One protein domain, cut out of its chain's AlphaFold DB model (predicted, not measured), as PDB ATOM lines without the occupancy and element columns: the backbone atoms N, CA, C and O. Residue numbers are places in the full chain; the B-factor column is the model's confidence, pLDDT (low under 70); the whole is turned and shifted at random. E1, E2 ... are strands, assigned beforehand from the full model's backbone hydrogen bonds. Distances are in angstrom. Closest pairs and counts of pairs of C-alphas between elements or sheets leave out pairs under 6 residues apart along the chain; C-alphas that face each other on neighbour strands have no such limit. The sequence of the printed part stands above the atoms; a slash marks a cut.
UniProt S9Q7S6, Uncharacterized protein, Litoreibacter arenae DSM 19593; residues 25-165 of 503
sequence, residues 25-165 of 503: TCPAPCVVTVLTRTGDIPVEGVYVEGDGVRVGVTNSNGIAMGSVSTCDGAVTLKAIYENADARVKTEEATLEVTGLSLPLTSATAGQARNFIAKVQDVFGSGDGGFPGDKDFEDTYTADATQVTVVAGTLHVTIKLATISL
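What this domain is: This is residues 25 to 165 of the 503 residues of an uncharacterized protein of Litoreibacter arenae DSM 19593 (UniProt S9Q7S6). Two strongly twisted sheets form a sandwich with their strands crossed at 39 degrees, a larger sheet of six strands facing a smaller one of four. They come close together along one side, at E3 and E4, and the long strands E5, E6 and E7 run on past the smaller sheet toward one end, where the long loop of residues 118 to 135 lies. The printed part has 141 residues with eleven named strands, E1 to E11 along the chain, and no named helix; the class is all strand. The larger sheet has the order E3, E2, E5, E6, E7, E8, all antiparallel, and the smaller E4, E1, E10, E9, mixed. The whole is compact, with a radius of gyration of the C-alphas of 15.1 A, and spans 48 by 30 by 24 A.

How they stand to each other: E1, residues 28 to 36, is an inner strand of the smaller sheet. E2, residues 47 to 50, and E3, residues 53 to 57, form a hairpin in the larger sheet, with N 53 and O 50 2.9 A apart. E4, residues 63 to 68, is antiparallel to E1, with N 30 and O 66 2.9 A apart; the closest C-alphas of E3 and E4, those of Val 55 and Gly 66, are 4.6 A apart. E5, residues 75 to 83, E6, residues 88 to 98, E7, residues 108 to 117, and E8, residues 136 to 141, make a meander, each strand the antiparallel neighbour of the one before. Their N and O pairs include N 79 and O 93, 2.8 A, N 94 and O 113, 2.8 A, and N 114 and O 138, 2.9 A. E5 is also antiparallel to E2, with N 78 and O 49 2.8 A apart. E9, residues 147 to 150, and E10, residues 153 to 160, form a hairpin, with N 155 and O 148 2.8 A apart. E10 is parallel to E1 at 22 degrees, with N 33 and O 156 2.8 A apart. The closest C-alphas of E6 and E10, those of Ala 93 and Leu 160, are 6.1 A apart. E10 runs on at 69 degrees into E11, residues 162 to 164, which pairs with no named strand.

Where its parts are: E1 begins at C-alpha 28 (25.014, -10.165, 20.735) and measures 25.8 A. E5 measures 26.3 A, E6 32.5 A, E7 28.1 A and E10 22.4 A. C-alpha 98, where E6 ends, is at (12.322, -8.211, 15.529), and E11 ends at C-alpha 164 (20.153, -29.856, -4.918).

The domain as a whole: The C-alphas farthest apart, those of Pro 103 and Phe 123, are 48.7 A apart. The printed part has no cut. The link from E7 to E8, 18 residues, is long. The model's pLDDT is under 70 at residue 25, residues 83 to 89 and residues 117 to 135.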
ATOM      1  N   THR A  25      25.413  -5.832  25.943       59.75
ATOM      2  CA  THR A  25      26.342  -6.240  24.879       59.75
ATOM      3  C   THR A  25      25.598  -6.287  23.557       59.75
ATOM      4  O   THR A  25      24.981  -7.287  23.195       59.75
ATOM      5  N   CYS A  26      25.649  -5.155  22.865       74.62
ATOM      6  CA  CYS A  26      25.529  -5.084  21.419       74.62
ATOM      7  C   CYS A  26      26.972  -4.976  20.879       74.62
ATOM      8  O   CYS A  26      27.691  -4.067  21.305       74.62
ATOM      9  N   PRO A  27      27.437  -5.890  20.010       87.38
ATOM     10  CA  PRO A  27      26.691  -6.974  19.364       87.38
ATOM     11  C   PRO A  27      26.437  -8.185  20.286       87.38
ATOM     12  O   PRO A  27      27.194  -8.425  21.227       87.38
ATOM     13  N   ALA A  28      25.377  -8.950  20.001       89.00
ATOM     14  CA  ALA A  28      25.014 -10.165  20.735       89.00
ATOM     15  C   ALA A  28      25.508 -11.433  20.007       89.00
ATOM     16  O   ALA A  28      25.554 -11.434  18.772       89.00
ATOM     17  N   PRO A  29      25.847 -12.522  20.729       93.75
ATOM     18  CA  PRO A  29      26.152 -13.815  20.119       93.75
ATOM     19  C   PRO A  29      24.981 -14.335  19.279       93.75
ATOM     20  O   PRO A  29      23.825 -14.264  19.702       93.75
ATOM     21  N   CYS A  30      25.286 -14.879  18.103       95.69
ATOM     22  CA  CYS A  30      24.303 -15.385  17.153       95.69
ATOM     23  C   CYS A  30      24.740 -16.736  16.579       95.69
ATOM     24  O   CYS A  30      25.894 -16.911  16.177       95.69
ATOM     25  N   VAL A  31      23.799 -17.674  16.522       97.75
ATOM     26  CA  VAL A  31      23.923 -18.982  15.883       97.75
ATOM     27  C   VAL A  31      22.858 -19.059  14.801       97.75
ATOM     28  O   VAL A  31      21.665 -19.000  15.092       97.75
ATOM     29  N   VAL A  32      23.290 -19.197  13.553       98.38
ATOM     30  CA  VAL A  32      22.402 -19.366  12.405       98.38
ATOM     31  C   VAL A  32      22.525 -20.792  11.899       98.38
ATOM     32  O   VAL A  32      23.619 -21.231  11.549       98.38
ATOM     33  N   THR A  33      21.408 -21.505  11.854       98.38
ATOM     34  CA  THR A  33      21.284 -22.817  11.224       98.38
ATOM     35  C   THR A  33      20.616 -22.641   9.867       98.38
ATOM     36  O   THR A  33      19.529 -22.076   9.781       98.38
ATOM     37  N   VAL A  34      21.254 -23.111   8.801       97.69
ATOM     38  CA  VAL A  34      20.702 -23.093   7.447       97.69
ATOM     39  C   VAL A  34      20.331 -24.512   7.046       97.69
ATOM     40  O   VAL A  34      21.180 -25.405   7.055       97.69
ATOM     41  N   LEU A  35      19.060 -24.700   6.701       97.06
ATOM     42  CA  LEU A  35      18.500 -25.979   6.274       97.06
ATOM     43  C   LEU A  35      17.816 -25.813   4.915       97.06
ATOM     44  O   LEU A  35      17.333 -24.725   4.600       97.06
ATOM     45  N   THR A  36      17.698 -26.883   4.139       95.12
ATOM     46  CA  THR A  36      16.712 -26.948   3.056       95.12
ATOM     47  C   THR A  36      15.302 -26.871   3.644       95.12
ATOM     48  O   THR A  36      15.050 -27.311   4.769       95.12
ATOM     49  N   ARG A  37      14.364 -26.291   2.892       92.81
ATOM     50  CA  ARG A  37      12.934 -26.312   3.222       92.81
ATOM     51  C   ARG A  37      12.396 -27.737   3.158       92.81
ATOM     52  O   ARG A  37      11.773 -28.208   4.097       92.81
ATOM     53  N   THR A  38      12.720 -28.443   2.083       93.12
ATOM     54  CA  THR A  38      12.376 -29.855   1.918       93.12
ATOM     55  C   THR A  38      13.304 -30.730   2.750       93.12
ATOM     56  O   THR A  38      14.521 -30.679   2.573       93.12
ATOM     57  N   GLY A  39      12.737 -31.548   3.636       92.88
ATOM     58  CA  GLY A  39      13.470 -32.552   4.416       92.88
ATOM     59  C   GLY A  39      14.284 -32.015   5.600       92.88
ATOM     60  O   GLY A  39      14.876 -32.814   6.322       92.88
ATOM     61  N   ASP A  40      14.314 -30.697   5.829       95.44
ATOM     62  CA  ASP A  40      15.055 -30.063   6.930       95.44
ATOM     63  C   ASP A  40      16.548 -30.445   6.984       95.44
ATOM     64  O   ASP A  40      17.131 -30.644   8.054       95.44
ATOM     65  N   ILE A  41      17.192 -30.537   5.817       96.69
ATOM     66  CA  ILE A  41      18.560 -31.047   5.685       96.69
ATOM     67  C   ILE A  41      19.558 -29.893   5.864       96.69
ATOM     68  O   ILE A  41      19.416 -28.860   5.207       96.69
ATOM     69  N   PRO A  42      20.581 -30.023   6.726       96.75
ATOM     70  CA  PRO A  42      21.594 -28.993   6.902       96.75
ATOM     71  C   PRO A  42      22.440 -28.796   5.647       96.75
ATOM     72  O   PRO A  42      22.833 -29.760   4.996       96.75
ATOM     73  N   VAL A  43      22.754 -27.534   5.339       93.81
ATOM     74  CA  VAL A  43      23.523 -27.170   4.140       93.81
ATOM     75  C   VAL A  43      24.867 -26.568   4.531       93.81
ATOM     76  O   VAL A  43      24.928 -25.529   5.195       93.81
ATOM     77  N   GLU A  44      25.952 -27.212   4.113       92.56
ATOM     78  CA  GLU A  44      27.327 -26.742   4.312       92.56
ATOM     79  C   GLU A  44      27.728 -25.672   3.283       92.56
ATOM     80  O   GLU A  44      27.250 -25.667   2.146       92.56
ATOM     81  N   GLY A  45      28.629 -24.767   3.683       90.19
ATOM     82  CA  GLY A  45      29.260 -23.784   2.796       90.19
ATOM     83  C   GLY A  45      28.469 -22.487   2.587       90.19
ATOM     84  O   GLY A  45      28.984 -21.531   2.003       90.19
ATOM     85  N   VAL A  46      27.262 -22.385   3.145       91.94
ATOM     86  CA  VAL A  46      26.386 -21.219   2.992       91.94
ATOM     87  C   VAL A  46      26.967 -20.012   3.721       91.94
ATOM     88  O   VAL A  46      27.262 -20.066   4.918       91.94
ATOM     89  N   TYR A  47      27.113 -18.896   3.008       92.56
ATOM     90  CA  TYR A  47      27.594 -17.646   3.586       92.56
ATOM     91  C   TYR A  47      26.460 -16.929   4.321       92.56
ATOM     92  O   TYR A  47      25.387 -16.730   3.757       92.56
ATOM     93  N   VAL A  48      26.699 -16.506   5.564       96.06
ATOM     94  CA  VAL A  48      25.686 -15.847   6.398       96.06
ATOM     95  C   VAL A  48      26.152 -14.459   6.826       96.06
ATOM     96  O   VAL A  48      27.265 -14.291   7.337       96.06
ATOM     97  N   GLU A  49      25.273 -13.470   6.682       95.56
ATOM     98  CA  GLU A  49      25.456 -12.105   7.179       95.56
ATOM     99  C   GLU A  49      24.229 -11.589   7.943       95.56
ATOM    100  O   GLU A  49      23.109 -12.034   7.711       95.56
ATOM    101  N   GLY A  50      24.451 -10.656   8.869       94.44
ATOM    102  CA  GLY A  50      23.421  -9.896   9.574       94.44
ATOM    103  C   GLY A  50      23.611  -8.412   9.286       94.44
ATOM    104  O   GLY A  50      24.692  -7.884   9.542       94.44
ATOM    105  N   ASP A  51      22.605  -7.766   8.697       90.19
ATOM    106  CA  ASP A  51      22.649  -6.365   8.242       90.19
ATOM    107  C   ASP A  51      23.908  -6.022   7.414       90.19
ATOM    108  O   ASP A  51      24.529  -4.969   7.563       90.19
ATOM    109  N   GLY A  52      24.324  -6.952   6.545       86.56
ATOM    110  CA  GLY A  52      25.508  -6.808   5.686       86.56
ATOM    111  C   GLY A  52      26.850  -7.101   6.369       86.56
ATOM    112  O   GLY A  52      27.896  -7.021   5.725       86.56
ATOM    113  N   VAL A  53      26.859  -7.454   7.659       89.25
ATOM    114  CA  VAL A  53      28.068  -7.859   8.388       89.25
ATOM    115  C   VAL A  53      28.154  -9.377   8.454       89.25
ATOM    116  O   VAL A  53      27.213 -10.052   8.864       89.25
ATOM    117  N   ARG A  54      29.312  -9.932   8.085       92.31
ATOM    118  CA  ARG A  54      29.552 -11.380   8.103       92.31
ATOM    119  C   ARG A  54      29.302 -11.977   9.493       92.31
ATOM    120  O   ARG A  54      29.973 -11.604  10.452       92.31
ATOM    121  N   VAL A  55      28.419 -12.973   9.558       93.81
ATOM    122  CA  VAL A  55      28.230 -13.851  10.723       93.81
ATOM    123  C   VAL A  55      29.172 -15.042  10.613       93.81
ATOM    124  O   VAL A  55      29.924 -15.314  11.541       93.81
ATOM    125  N   GLY A  56      29.188 -15.724   9.465       94.00
ATOM    126  CA  GLY A  56      30.015 -16.913   9.277       94.00
ATOM    127  C   GLY A  56      29.761 -17.632   7.958       94.00
ATOM    128  O   GLY A  56      29.162 -17.081   7.039       94.00
ATOM    129  N   VAL A  57      30.271 -18.858   7.871       93.81
ATOM    130  CA  VAL A  57      29.964 -19.831   6.814       93.81
ATOM    131  C   VAL A  57      29.518 -21.107   7.514       93.81
ATOM    132  O   VAL A  57      30.094 -21.448   8.552       93.81
ATOM    133  N   THR A  58      28.482 -21.765   7.006       95.69
ATOM    134  CA  THR A  58      27.940 -22.964   7.644       95.69
ATOM    135  C   THR A  58      28.905 -24.144   7.551       95.69
ATOM    136  O   THR A  58      29.544 -24.364   6.525       95.69
ATOM    137  N   ASN A  59      29.022 -24.900   8.644       94.25
ATOM    138  CA  ASN A  59      29.726 -26.187   8.676       94.25
ATOM    139  C   ASN A  59      28.819 -27.341   8.201       94.25
ATOM    140  O   ASN A  59      27.675 -27.107   7.814       94.25
ATOM    141  N   SER A  60      29.290 -28.586   8.309       91.88
ATOM    142  CA  SER A  60      28.533 -29.800   7.953       91.88
ATOM    143  C   SER A  60      27.205 -30.001   8.704       91.88
ATOM    144  O   SER A  60      26.363 -30.776   8.269       91.88
ATOM    145  N   ASN A  61      26.975 -29.294   9.817       94.75
ATOM    146  CA  ASN A  61      25.687 -29.290  10.522       94.75
ATOM    147  C   ASN A  61      24.787 -28.115  10.100       94.75
ATOM    148  O   ASN A  61      23.785 -27.842  10.759       94.75
ATOM    149  N   GLY A  62      25.158 -27.369   9.058       95.56
ATOM    150  CA  GLY A  62      24.432 -26.186   8.607       95.56
ATOM    151  C   GLY A  62      24.589 -24.984   9.540       95.56
ATOM    152  O   GLY A  62      23.802 -24.051   9.455       95.56
ATOM    153  N   ILE A  63      25.570 -24.980  10.453       97.75
ATOM    154  CA  ILE A  63      25.677 -23.961  11.508       97.75
ATOM    155  C   ILE A  63      26.758 -22.931  11.176       97.75
ATOM    156  O   ILE A  63      27.927 -23.282  11.016       97.75
ATOM    157  N   ALA A  64      26.378 -21.655  11.178       97.00
ATOM    158  CA  ALA A  64      27.267 -20.500  11.213       97.00
ATOM    159  C   ALA A  64      27.145 -19.796  12.574       97.00
ATOM    160  O   ALA A  64      26.045 -19.549  13.063       97.00
ATOM    161  N   MET A  65      28.273 -19.457  13.198       96.50
ATOM    162  CA  MET A  65      28.300 -18.765  14.490       96.50
ATOM    163  C   MET A  65      29.048 -17.448  14.369       96.50
ATOM    164  O   MET A  65      30.115 -17.398  13.759       96.50
ATOM    165  N   GLY A  66      28.522 -16.410  15.006       94.31
ATOM    166  CA  GLY A  66      29.128 -15.090  15.021       94.31
ATOM    167  C   GLY A  66      28.415 -14.164  15.992       94.31
ATOM    168  O   GLY A  66      27.943 -14.578  17.051       94.31
ATOM    169  N   SER A  67      28.329 -12.893  15.625       92.50
ATOM    170  CA  SER A  67      27.626 -11.880  16.404       92.50
ATOM    171  C   SER A  67      26.838 -10.965  15.485       92.50
ATOM    172  O   SER A  67      27.310 -10.661  14.390       92.50
ATOM    173  N   VAL A  68      25.688 -10.483  15.945       92.19
ATOM    174  CA  VAL A  68      24.867  -9.515  15.209       92.19
ATOM    175  C   VAL A  68      24.575  -8.273  16.038       92.19
ATOM    176  O   VAL A  68      24.557  -8.321  17.272       92.19
ATOM    177  N   SER A  69      24.342  -7.149  15.359       89.12
ATOM    178  CA  SER A  69      23.792  -5.967  16.016       89.12
ATOM    179  C   SER A  69      22.359  -6.259  16.452       89.12
ATOM    180  O   SER A  69      21.552  -6.737  15.666       89.12
ATOM    181  N   THR A  70      22.046  -5.979  17.712       84.19
ATOM    182  CA  THR A  70      20.677  -6.021  18.256       84.19
ATOM    183  C   THR A  70      20.241  -4.645  18.766       84.19
ATOM    184  O   THR A  70      19.173  -4.500  19.355       84.19
ATOM    185  N   CYS A  71      21.084  -3.629  18.540       82.31
ATOM    186  CA  CYS A  71      20.937  -2.269  19.049       82.31
ATOM    187  C   CYS A  71      19.630  -1.601  18.595       82.31
ATOM    188  O   CYS A  71      19.024  -0.862  19.367       82.31
ATOM    189  N   ASP A  72      19.190  -1.890  17.370       84.69
ATOM    190  CA  ASP A  72      18.023  -1.250  16.756       84.69
ATOM    191  C   ASP A  72      16.714  -2.014  17.025       84.69
ATOM    192  O   ASP A  72      15.661  -1.673  16.487       84.69
ATOM    193  N   GLY A  73      16.750  -3.055  17.869       89.75
ATOM    194  CA  GLY A  73      15.584  -3.888  18.191       89.75
ATOM    195  C   GLY A  73      15.171  -4.861  17.077       89.75
ATOM    196  O   GLY A  73      14.238  -5.648  17.268       89.75
ATOM    197  N   ALA A  74      15.881  -4.837  15.948       93.19
ATOM    198  CA  ALA A  74      15.730  -5.749  14.826       93.19
ATOM    199  C   ALA A  74      17.090  -6.059  14.176       93.19
ATOM    200  O   ALA A  74      18.047  -5.306  14.353       93.19
ATOM    201  N   VAL A  75      17.156  -7.170  13.443       94.94
ATOM    202  CA  VAL A  75      18.271  -7.553  12.563       94.94
ATOM    203  C   VAL A  75      17.708  -8.319  11.370       94.94
ATOM    204  O   VAL A  75      16.805  -9.141  11.534       94.94
ATOM    205  N   THR A  76      18.245  -8.097  10.173       96.31
ATOM    206  CA  THR A  76      17.977  -8.956   9.014       96.31
ATOM    207  C   THR A  76      19.141  -9.907   8.812       96.31
ATOM    208  O   THR A  76      20.256  -9.491   8.492       96.31
ATOM    209  N   LEU A  77      18.882 -11.200   8.975       97.75
ATOM    210  CA  LEU A  77      19.841 -12.239   8.633       97.75
ATOM    211  C   LEU A  77      19.639 -12.669   7.188       97.75
ATOM    212  O   LEU A  77      18.508 -12.835   6.741       97.75
ATOM    213  N   LYS A  78      20.738 -12.881   6.471       96.25
ATOM    214  CA  LYS A  78      20.752 -13.356   5.093       96.25
ATOM    215  C   LYS A  78      21.709 -14.528   4.956       96.25
ATOM    216  O   LYS A  78      22.882 -14.413   5.306       96.25
ATOM    217  N   ALA A  79      21.203 -15.627   4.420       95.19
ATOM    218  CA  ALA A  79      21.970 -16.760   3.938       95.19
ATOM    219  C   ALA A  79      22.089 -16.666   2.412       95.19
ATOM    220  O   ALA A  79      21.095 -16.437   1.725       95.19
ATOM    221  N   ILE A  80      23.305 -16.817   1.893       90.44
ATOM    222  CA  ILE A  80      23.615 -16.776   0.465       90.44
ATOM    223  C   ILE A  80      24.159 -18.147   0.075       90.44
ATOM    224  O   ILE A  80      25.263 -18.522   0.483       90.44
ATOM    225  N   TYR A  81      23.361 -18.891  -0.685       87.25
ATOM    226  CA  TYR A  81      23.717 -20.182  -1.260       87.25
ATOM    227  C   TYR A  81      24.065 -19.998  -2.739       87.25
ATOM    228  O   TYR A  81      23.312 -19.381  -3.490       87.25
ATOM    229  N   GLU A  82      25.211 -20.531  -3.153       76.81
ATOM    230  CA  GLU A  82      25.696 -20.454  -4.531       76.81
ATOM    231  C   GLU A  82      26.180 -21.830  -4.980       76.81
ATOM    232  O   GLU A  82      27.075 -22.406  -4.363       76.81
ATOM    233  N   ASN A  83      25.632 -22.347  -6.080       67.12
ATOM    234  CA  ASN A  83      26.122 -23.577  -6.695       67.12
ATOM    235  C   ASN A  83      27.130 -23.244  -7.812       67.12
ATOM    236  O   ASN A  83      26.833 -23.299  -9.014       67.12
ATOM    237  N   ALA A  84      28.344 -22.865  -7.398       53.94
ATOM    238  CA  ALA A  84      29.393 -22.375  -8.291       53.94
ATOM    239  C   ALA A  84      29.899 -23.430  -9.295       53.94
ATOM    240  O   ALA A  84      30.221 -23.095 -10.439       53.94
ATOM    241  N   ASP A  85      29.945 -24.710  -8.909       51.72
ATOM    242  CA  ASP A  85      30.421 -25.801  -9.777       51.72
ATOM    243  C   ASP A  85      29.407 -26.209 -10.851       51.72
ATOM    244  O   ASP A  85      29.776 -26.762 -11.892       51.72
ATOM    245  N   ALA A  86      28.133 -25.896 -10.637       50.06
ATOM    246  CA  ALA A  86      27.093 -26.069 -11.636       50.06
ATOM    247  C   ALA A  86      26.839 -24.807 -12.475       50.06
ATOM    248  O   ALA A  86      26.098 -24.903 -13.450       50.06
ATOM    249  N   ARG A  87      27.457 -23.654 -12.146       50.50
ATOM    250  CA  ARG A  87      27.140 -22.321 -12.712       50.50
ATOM    251  C   ARG A  87      25.655 -21.995 -12.632       50.50
ATOM    252  O   ARG A  87      25.027 -21.502 -13.568       50.50
ATOM    253  N   VAL A  88      25.076 -22.360 -11.505       50.75
ATOM    254  CA  VAL A  88      23.645 -22.459 -11.353       50.75
ATOM    255  C   VAL A  88      23.246 -21.659 -10.124       50.75
ATOM    256  O   VAL A  88      23.777 -21.878  -9.048       50.75
ATOM    257  N   LYS A  89      22.330 -20.719 -10.371       65.62
ATOM    258  CA  LYS A  89      21.509 -19.902  -9.461       65.62
ATOM    259  C   LYS A  89      22.078 -19.571  -8.070       65.62
ATOM    260  O   LYS A  89      22.333 -20.445  -7.249       65.62
ATOM    261  N   THR A  90      22.112 -18.280  -7.765       76.81
ATOM    262  CA  THR A  90      22.335 -17.782  -6.408       76.81
ATOM    263  C   THR A  90      20.990 -17.680  -5.712       76.81
ATOM    264  O   THR A  90      20.059 -17.063  -6.240       76.81
ATOM    265  N   GLU A  91      20.898 -18.267  -4.528       85.19
ATOM    266  CA  GLU A  91      19.775 -18.075  -3.626       85.19
ATOM    267  C   GLU A  91      20.175 -17.140  -2.485       85.19
ATOM    268  O   GLU A  91      21.132 -17.395  -1.754       85.19
ATOM    269  N   GLU A  92      19.392 -16.081  -2.300       90.12
ATOM    270  CA  GLU A  92      19.410 -15.253  -1.104       90.12
ATOM    271  C   GLU A  92      18.165 -15.554  -0.264       90.12
ATOM    272  O   GLU A  92      17.041 -15.220  -0.648       90.12
ATOM    273  N   ALA A  93      18.368 -16.156   0.904       94.19
ATOM    274  CA  ALA A  93      17.323 -16.400   1.888       94.19
ATOM    275  C   ALA A  93      17.490 -15.432   3.061       94.19
ATOM    276  O   ALA A  93      18.487 -15.478   3.782       94.19
ATOM    277  N   THR A  94      16.525 -14.543   3.259       96.38
ATOM    278  CA  THR A  94      16.534 -13.549   4.334       96.38
ATOM    279  C   THR A  94      15.469 -13.851   5.375       96.38
ATOM    280  O   THR A  94      14.360 -14.238   5.016       96.38
ATOM    281  N   LEU A  95      15.781 -13.600   6.642       97.75
ATOM    282  CA  LEU A  95      14.842 -13.629   7.757       97.75
ATOM    283  C   LEU A  95      15.030 -12.373   8.609       97.75
ATOM    284  O   LEU A  95      16.098 -12.145   9.184       97.75
ATOM    285  N   GLU A  96      13.978 -11.567   8.689       96.81
ATOM    286  CA  GLU A  96      13.889 -10.463   9.633       96.81
ATOM    287  C   GLU A  96      13.624 -11.013  11.039       96.81
ATOM    288  O   GLU A  96      12.724 -11.827  11.254       96.81
ATOM    289  N   VAL A  97      14.395 -10.547  12.015       96.50
ATOM    290  CA  VAL A  97      14.180 -10.825  13.432       96.50
ATOM    291  C   VAL A  97      13.901  -9.507  14.132       96.50
ATOM    292  O   VAL A  97      14.695  -8.577  14.041       96.50
ATOM    293  N   THR A  98      12.787  -9.430  14.852       95.06
ATOM    294  CA  THR A  98      12.322  -8.211  15.529       95.06
ATOM    295  C   THR A  98      12.108  -8.453  17.023       95.06
ATOM    296  O   THR A  98      12.282  -9.565  17.524       95.06
ATOM    297  N   GLY A  99      11.745  -7.408  17.773       91.12
ATOM    298  CA  GLY A  99      11.445  -7.528  19.205       91.12
ATOM    299  C   GLY A  99      12.659  -7.931  20.049       91.12
ATOM    300  O   GLY A  99      12.497  -8.551  21.106       91.12
ATOM    301  N   LEU A 100      13.864  -7.607  19.569       90.31
ATOM    302  CA  LEU A 100      15.114  -7.882  20.266       90.31
ATOM    303  C   LEU A 100      15.219  -6.971  21.488       90.31
ATOM    304  O   LEU A 100      15.226  -5.746  21.372       90.31
ATOM    305  N   SER A 101      15.285  -7.576  22.671       85.44
ATOM    306  CA  SER A 101      15.484  -6.851  23.925       85.44
ATOM    307  C   SER A 101      16.969  -6.710  24.259       85.44
ATOM    308  O   SER A 101      17.790  -7.524  23.839       85.44
ATOM    309  N   LEU A 102      17.309  -5.734  25.104       80.75
ATOM    310  CA  LEU A 102      18.607  -5.681  25.773       80.75
ATOM    311  C   LEU A 102      18.410  -5.674  27.302       80.75
ATOM    312  O   LEU A 102      17.728  -4.778  27.804       80.75
ATOM    313  N   PRO A 103      18.980  -6.639  28.056       84.56
ATOM    314  CA  PRO A 103      19.747  -7.803  27.585       84.56
ATOM    315  C   PRO A 103      18.914  -8.722  26.677       84.56
ATOM    316  O   PRO A 103      17.681  -8.682  26.717       84.56
ATOM    317  N   LEU A 104      19.580  -9.522  25.838       88.25
ATOM    318  CA  LEU A 104      18.900 -10.389  24.876       88.25
ATOM    319  C   LEU A 104      18.147 -11.502  25.614       88.25
ATOM    320  O   LEU A 104      18.740 -12.461  26.101       88.25
ATOM    321  N   THR A 105      16.828 -11.341  25.710       90.69
ATOM    322  CA  THR A 105      15.916 -12.267  26.401       90.69
ATOM    323  C   THR A 105      14.714 -12.642  25.545       90.69
ATOM    324  O   THR A 105      14.119 -13.694  25.758       90.69
ATOM    325  N   SER A 106      14.385 -11.815  24.551       90.69
ATOM    326  CA  SER A 106      13.325 -12.060  23.582       90.69
ATOM    327  C   SER A 106      13.788 -11.734  22.169       90.69
ATOM    328  O   SER A 106      14.627 -10.856  21.965       90.69
ATOM    329  N   ALA A 107      13.203 -12.441  21.210       94.12
ATOM    330  CA  ALA A 107      13.301 -12.204  19.780       94.12
ATOM    331  C   ALA A 107      12.042 -12.792  19.125       94.12
ATOM    332  O   ALA A 107      11.466 -13.744  19.652       94.12
ATOM    333  N   THR A 108      11.605 -12.224  18.007       95.44
ATOM    334  CA  THR A 108      10.421 -12.669  17.262       95.44
ATOM    335  C   THR A 108      10.784 -12.833  15.795       95.44
ATOM    336  O   THR A 108      11.424 -11.954  15.216       95.44
ATOM    337  N   ALA A 109      10.372 -13.949  15.197       96.00
ATOM    338  CA  ALA A 109      10.491 -14.158  13.761       96.00
ATOM    339  C   ALA A 109       9.582 -13.169  13.010       96.00
ATOM    340  O   ALA A 109       8.417 -12.991  13.368       96.00
ATOM    341  N   GLY A 110      10.140 -12.482  12.018       95.25
ATOM    342  CA  GLY A 110       9.448 -11.521  11.167       95.25
ATOM    343  C   GLY A 110       9.151 -12.098   9.786       95.25
ATOM    344  O   GLY A 110       8.765 -13.259   9.640       95.25
ATOM    345  N   GLN A 111       9.316 -11.267   8.758       96.62
ATOM    346  CA  GLN A 111       9.185 -11.715   7.375       96.62
ATOM    347  C   GLN A 111      10.415 -12.517   6.947       96.62
ATOM    348  O   GLN A 111      11.557 -12.129   7.205       96.62
ATOM    349  N   ALA A 112      10.167 -13.615   6.246       96.75
ATOM    350  CA  ALA A 112      11.164 -14.353   5.499       96.75
ATOM    351  C   ALA A 112      10.974 -14.125   4.000       96.75
ATOM    352  O   ALA A 112       9.872 -13.864   3.511       96.75
ATOM    353  N   ARG A 113      12.077 -14.228   3.263       94.69
ATOM    354  CA  ARG A 113      12.079 -14.129   1.808       94.69
ATOM    355  C   ARG A 113      13.149 -15.033   1.229       94.69
ATOM    356  O   ARG A 113      14.282 -15.005   1.693       94.69
ATOM    357  N   ASN A 114      12.799 -15.777   0.191       91.50
ATOM    358  CA  ASN A 114      13.741 -16.494  -0.655       91.50
ATOM    359  C   ASN A 114      13.721 -15.829  -2.027       91.50
ATOM    360  O   ASN A 114      12.667 -15.652  -2.638       91.50
ATOM    361  N   PHE A 115      14.892 -15.428  -2.495       85.69
ATOM    362  CA  PHE A 115      15.082 -14.864  -3.816       85.69
ATOM    363  C   PHE A 115      16.094 -15.717  -4.555       85.69
ATOM    364  O   PHE A 115      17.217 -15.888  -4.086       85.69
ATOM    365  N   ILE A 116      15.694 -16.244  -5.707       78.44
ATOM    366  CA  ILE A 116      16.587 -17.015  -6.560       78.44
ATOM    367  C   ILE A 116      16.635 -16.336  -7.914       78.44
ATOM    368  O   ILE A 116      15.663 -16.335  -8.676       78.44
ATOM    369  N   ALA A 117      17.804 -15.798  -8.224       66.50
ATOM    370  CA  ALA A 117      18.127 -15.404  -9.578       66.50
ATOM    371  C   ALA A 117      18.695 -16.624 -10.302       66.50
ATOM    372  O   ALA A 117      19.545 -17.328  -9.745       66.50
ATOM    373  N   LYS A 118      18.322 -16.870 -11.569       57.03
ATOM    374  CA  LYS A 118      19.293 -17.526 -12.450       57.03
ATOM    375  C   LYS A 118      20.564 -16.707 -12.333       57.03
ATOM    376  O   LYS A 118      20.546 -15.495 -12.540       57.03
ATOM    377  N   VAL A 119      21.672 -17.368 -12.012       49.22
ATOM    378  CA  VAL A 119      22.947 -16.855 -12.488       49.22
ATOM    379  C   VAL A 119      22.764 -16.909 -13.992       49.22
ATOM    380  O   VAL A 119      22.761 -17.992 -14.578       49.22
ATOM    381  N   GLN A 120      22.424 -15.770 -14.595       43.56
ATOM    382  CA  GLN A 120      22.539 -15.646 -16.027       43.56
ATOM    383  C   GLN A 120      24.029 -15.742 -16.278       43.56
ATOM    384  O   GLN A 120      24.782 -14.782 -16.136       43.56
ATOM    385  N   ASP A 121      24.460 -16.965 -16.550       39.88
ATOM    386  CA  ASP A 121      25.716 -17.196 -17.206       39.88
ATOM    387  C   ASP A 121      25.518 -16.653 -18.615       39.88
ATOM    388  O   ASP A 121      25.049 -17.345 -19.519       39.88
ATOM    389  N   VAL A 122      25.767 -15.354 -18.766       35.22
ATOM    390  CA  VAL A 122      26.207 -14.908 -20.063       35.22
ATOM    391  C   VAL A 122      27.635 -15.437 -20.216       35.22
ATOM    392  O   VAL A 122      27.775 -16.208 -21.149       35.22
ATOM    393  N   PHE A 123      28.615 -15.249 -19.297       42.12
ATOM    394  CA  PHE A 123      29.908 -16.012 -19.313       42.12
ATOM    395  C   PHE A 123      30.633 -16.304 -17.968       42.12
ATOM    396  O   PHE A 123      31.856 -16.481 -17.953       42.12
ATOM    397  N   GLY A 124      29.933 -16.424 -16.842       34.97
ATOM    398  CA  GLY A 124      30.485 -17.065 -15.644       34.97
ATOM    399  C   GLY A 124      31.331 -16.137 -14.782       34.97
ATOM    400  O   GLY A 124      32.285 -16.588 -14.147       34.97
ATOM    401  N   SER A 125      30.994 -14.847 -14.757       34.41
ATOM    402  CA  SER A 125      31.671 -13.864 -13.905       34.41
ATOM    403  C   SER A 125      30.748 -12.966 -13.082       34.41
ATOM    404  O   SER A 125      31.249 -12.173 -12.288       34.41
ATOM    405  N   GLY A 126      29.422 -13.054 -13.224       36.69
ATOM    406  CA  GLY A 126      28.439 -12.287 -12.447       36.69
ATOM    407  C   GLY A 126      28.089 -12.922 -11.100       36.69
ATOM    408  O   GLY A 126      27.575 -14.031 -11.081       36.69
ATOM    409  N   ASP A 127      28.263 -12.197  -9.990       37.97
ATOM    410  CA  ASP A 127      27.815 -12.618  -8.643       37.97
ATOM    411  C   ASP A 127      26.281 -12.470  -8.457       37.97
ATOM    412  O   ASP A 127      25.778 -12.447  -7.335       37.97
ATOM    413  N   GLY A 128      25.525 -12.306  -9.548       42.16
ATOM    414  CA  GLY A 128      24.074 -12.116  -9.547       42.16
ATOM    415  C   GLY A 128      23.477 -12.151 -10.958       42.16
ATOM    416  O   GLY A 128      24.172 -11.872 -11.935       42.16
ATOM    417  N   GLY A 129      22.193 -12.513 -11.065       40.56
ATOM    418  CA  GLY A 129      21.420 -12.390 -12.309       40.56
ATOM    419  C   GLY A 129      21.242 -10.927 -12.731       40.56
ATOM    420  O   GLY A 129      21.418 -10.019 -11.914       40.56
ATOM    421  N   PHE A 130      20.913 -10.669 -14.002       39.56
ATOM    422  CA  PHE A 130      20.725  -9.290 -14.461       39.56
ATOM    423  C   PHE A 130      19.498  -8.634 -13.805       39.56
ATOM    424  O   PHE A 130      18.533  -9.313 -13.436       39.56
ATOM    425  N   PRO A 131      19.507  -7.300 -13.625       35.94
ATOM    426  CA  PRO A 131      18.363  -6.590 -13.072       35.94
ATOM    427  C   PRO A 131      17.130  -6.757 -13.972       35.94
ATOM    428  O   PRO A 131      17.143  -6.327 -15.117       35.94
ATOM    429  N   GLY A 132      16.055  -7.343 -13.435       34.34
ATOM    430  CA  GLY A 132      14.816  -7.621 -14.178       34.34
ATOM    431  C   GLY A 132      14.551  -9.112 -14.380       34.34
ATOM    432  O   GLY A 132      13.388  -9.511 -14.466       34.34
ATOM    433  N   ASP A 133      15.595  -9.941 -14.311       41.69
ATOM    434  CA  ASP A 133      15.476 -11.396 -14.322       41.69
ATOM    435  C   ASP A 133      15.089 -11.912 -12.942       41.69
ATOM    436  O   ASP A 133      15.904 -12.301 -12.103       41.69
ATOM    437  N   LYS A 134      13.785 -11.870 -12.688       50.12
ATOM    438  CA  LYS A 134      13.176 -12.545 -11.552       50.12
ATOM    439  C   LYS A 134      12.751 -13.929 -11.994       50.12
ATOM    440  O   LYS A 134      11.698 -14.077 -12.609       50.12
ATOM    441  N   ASP A 135      13.548 -14.936 -11.661       62.88
ATOM    442  CA  ASP A 135      13.080 -16.302 -11.824       62.88
ATOM    443  C   ASP A 135      12.168 -16.672 -10.644       62.88
ATOM    444  O   ASP A 135      11.026 -17.061 -10.882       62.88
ATOM    445  N   PHE A 136      12.607 -16.506  -9.387       76.44
ATOM    446  CA  PHE A 136      11.788 -16.838  -8.213       76.44
ATOM    447  C   PHE A 136      11.937 -15.833  -7.076       76.44
ATOM    448  O   PHE A 136      13.039 -15.418  -6.712       76.44
ATOM    449  N   GLU A 137      10.800 -15.480  -6.491       85.25
ATOM    450  CA  GLU A 137      10.697 -14.672  -5.289       85.25
ATOM    451  C   GLU A 137       9.519 -15.193  -4.467       85.25
ATOM    452  O   GLU A 137       8.387 -15.228  -4.945       85.25
ATOM    453  N   ASP A 138       9.800 -15.592  -3.233       89.81
ATOM    454  CA  ASP A 138       8.817 -16.084  -2.273       89.81
ATOM    455  C   ASP A 138       8.980 -15.301  -0.973       89.81
ATOM    456  O   ASP A 138      10.092 -15.165  -0.467       89.81
ATOM    457  N   THR A 139       7.898 -14.712  -0.466       94.06
ATOM    458  CA  THR A 139       7.892 -13.890   0.754       94.06
ATOM    459  C   THR A 139       6.746 -14.335   1.643       94.06
ATOM    460  O   THR A 139       5.598 -14.374   1.203       94.06
ATOM    461  N   TYR A 140       7.059 -14.651   2.895       94.56
ATOM    462  CA  TYR A 140       6.145 -15.303   3.825       94.56
ATOM    463  C   TYR A 140       6.489 -14.940   5.266       94.56
ATOM    464  O   TYR A 140       7.619 -14.585   5.596       94.56
ATOM    465  N   THR A 141       5.501 -15.052   6.151       95.56
ATOM    466  CA  THR A 141       5.745 -14.901   7.588       95.56
ATOM    467  C   THR A 141       6.450 -16.147   8.103       95.56
ATOM    468  O   THR A 141       5.944 -17.250   7.919       95.56
ATOM    469  N   ALA A 142       7.610 -15.962   8.729       93.31
ATOM    470  CA  ALA A 142       8.400 -17.057   9.266       93.31
ATOM    471  C   ALA A 142       7.717 -17.721  10.467       93.31
ATOM    472  O   ALA A 142       7.032 -17.063  11.260       93.31
ATOM    473  N   ASP A 143       7.961 -19.017  10.641       92.50
ATOM    474  CA  ASP A 143       7.464 -19.748  11.797       92.50
ATOM    475  C   ASP A 143       8.131 -19.253  13.079       92.50
ATOM    476  O   ASP A 143       9.341 -19.021  13.144       92.50
ATOM    477  N   ALA A 144       7.351 -19.167  14.159       90.62
ATOM    478  CA  ALA A 144       7.855 -18.715  15.457       90.62
ATOM    479  C   ALA A 144       9.006 -19.589  15.994       90.62
ATOM    480  O   ALA A 144       9.822 -19.119  16.781       90.62
ATOM    481  N   THR A 145       9.092 -20.852  15.565       92.69
ATOM    482  CA  THR A 145      10.157 -21.794  15.940       92.69
ATOM    483  C   THR A 145      11.495 -21.491  15.265       92.69
ATOM    484  O   THR A 145      12.527 -21.963  15.743       92.69
ATOM    485  N   GLN A 146      11.512 -20.686  14.198       95.94
ATOM    486  CA  GLN A 146      12.743 -20.315  13.499       95.94
ATOM    487  C   GLN A 146      13.614 -19.351  14.302       95.94
ATOM    488  O   GLN A 146      14.784 -19.204  13.971       95.94
ATOM    489  N   VAL A 147      13.090 -18.698  15.343       97.38
ATOM    490  CA  VAL A 147      13.845 -17.747  16.162       97.38
ATOM    491  C   VAL A 147      13.667 -18.074  17.635       97.38
ATOM    492  O   VAL A 147      12.555 -18.095  18.153       97.38
ATOM    493  N   THR A 148      14.775 -18.273  18.342       95.81
ATOM    494  CA  THR A 148      14.771 -18.464  19.795       95.81
ATOM    495  C   THR A 148      15.943 -17.739  20.449       95.81
ATOM    496  O   THR A 148      16.940 -17.415  19.804       95.81
ATOM    497  N   VAL A 149      15.826 -17.464  21.749       94.69
ATOM    498  CA  VAL A 149      16.923 -16.924  22.560       94.69
ATOM    499  C   VAL A 149      17.259 -17.938  23.643       94.69
ATOM    500  O   VAL A 149      16.408 -18.283  24.461       94.69
ATOM    501  N   VAL A 150      18.507 -18.403  23.662       93.38
ATOM    502  CA  VAL A 150      18.992 -19.386  24.636       93.38
ATOM    503  C   VAL A 150      20.206 -18.808  25.343       93.38
ATOM    504  O   VAL A 150      21.219 -18.519  24.716       93.38
ATOM    505  N   ALA A 151      20.098 -18.604  26.659       89.62
ATOM    506  CA  ALA A 151      21.183 -18.079  27.495       89.62
ATOM    507  C   ALA A 151      21.852 -16.802  26.928       89.62
ATOM    508  O   ALA A 151      23.074 -16.674  26.937       89.62
ATOM    509  N   GLY A 152      21.053 -15.862  26.407       90.06
ATOM    510  CA  GLY A 152      21.553 -14.611  25.823       90.06
ATOM    511  C   GLY A 152      22.157 -14.741  24.421       90.06
ATOM    512  O   GLY A 152      22.733 -13.777  23.926       90.06
ATOM    513  N   THR A 153      22.022 -15.905  23.778       93.50
ATOM    514  CA  THR A 153      22.420 -16.153  22.385       93.50
ATOM    515  C   THR A 153      21.187 -16.182  21.493       93.50
ATOM    516  O   THR A 153      20.199 -16.841  21.826       93.50
ATOM    517  N   LEU A 154      21.239 -15.475  20.365       95.81
ATOM    518  CA  LEU A 154      20.209 -15.537  19.333       95.81
ATOM    519  C   LEU A 154      20.404 -16.810  18.500       95.81
ATOM    520  O   LEU A 154      21.475 -17.006  17.935       95.81
ATOM    521  N   HIS A 155      19.382 -17.653  18.402       97.50
ATOM    522  CA  HIS A 155      19.366 -18.830  17.537       97.50
ATOM    523  C   HIS A 155      18.348 -18.623  16.423       97.50
ATOM    524  O   HIS A 155      17.171 -18.389  16.705       97.50
ATOM    525  N   VAL A 156      18.794 -18.713  15.171       98.19
ATOM    526  CA  VAL A 156      17.954 -18.476  13.993       98.19
ATOM    527  C   VAL A 156      18.075 -19.623  13.002       98.19
ATOM    528  O   VAL A 156      19.180 -20.014  12.648       98.19
ATOM    529  N   THR A 157      16.946 -20.138  12.526       98.25
ATOM    530  CA  THR A 157      16.883 -21.136  11.454       98.25
ATOM    531  C   THR A 157      16.425 -20.473  10.163       98.25
ATOM    532  O   THR A 157      15.300 -19.982  10.085       98.25
ATOM    533  N   ILE A 158      17.270 -20.482   9.135       97.62
ATOM    534  CA  ILE A 158      16.936 -20.008   7.788       97.62
ATOM    535  C   ILE A 158      16.681 -21.224   6.897       97.62
ATOM    536  O   ILE A 158      17.481 -22.160   6.875       97.62
ATOM    537  N   LYS A 159      15.560 -21.211   6.170       95.88
ATOM    538  CA  LYS A 159      15.170 -22.267   5.231       95.88
ATOM    539  C   LYS A 159      15.482 -21.827   3.803       95.88
ATOM    540  O   LYS A 159      14.929 -20.830   3.339       95.88
ATOM    541  N   LEU A 160      16.356 -22.554   3.116       94.19
ATOM    542  CA  LEU A 160      16.582 -22.404   1.681       94.19
ATOM    543  C   LEU A 160      15.429 -23.059   0.915       94.19
ATOM    544  O   LEU A 160      15.030 -24.176   1.232       94.19
ATOM    545  N   ALA A 161      14.905 -22.381  -0.097       92.50
ATOM    546  CA  ALA A 161      13.922 -22.919  -1.027       92.50
ATOM    547  C   ALA A 161      14.538 -23.984  -1.947       92.50
ATOM    548  O   ALA A 161      13.821 -24.862  -2.424       92.50
ATOM    549  N   THR A 162      15.849 -23.918  -2.196       89.50
ATOM    550  CA  THR A 162      16.562 -24.882  -3.038       89.50
ATOM    551  C   THR A 162      16.955 -26.138  -2.267       89.50
ATOM    552  O   THR A 162      17.577 -26.074  -1.208       89.50
ATOM    553  N   ILE A 163      16.694 -27.291  -2.878       90.50
ATOM    554  CA  ILE A 163      17.382 -28.552  -2.599       90.50
ATOM    555  C   ILE A 163      18.096 -29.004  -3.873       90.50
ATOM    556  O   ILE A 163      17.517 -28.971  -4.958       90.50
ATOM    557  N   SER A 164      19.364 -29.403  -3.768       88.62
ATOM    558  CA  SER A 164      20.153 -29.856  -4.918       88.62
ATOM    559  C   SER A 164      21.108 -30.965  -4.503       88.62
ATOM    560  O   SER A 164      22.059 -30.728  -3.765       88.62
ATOM    561  N   LEU A 165      20.879 -32.164  -5.028       91.12
ATOM    562  CA  LEU A 165      21.744 -33.325  -4.867       91.12
ATOM    563  C   LEU A 165      22.962 -33.216  -5.793       91.12
ATOM    564  O   LEU A 165      22.860 -32.819  -6.960       91.12
TER     565      LEU A 165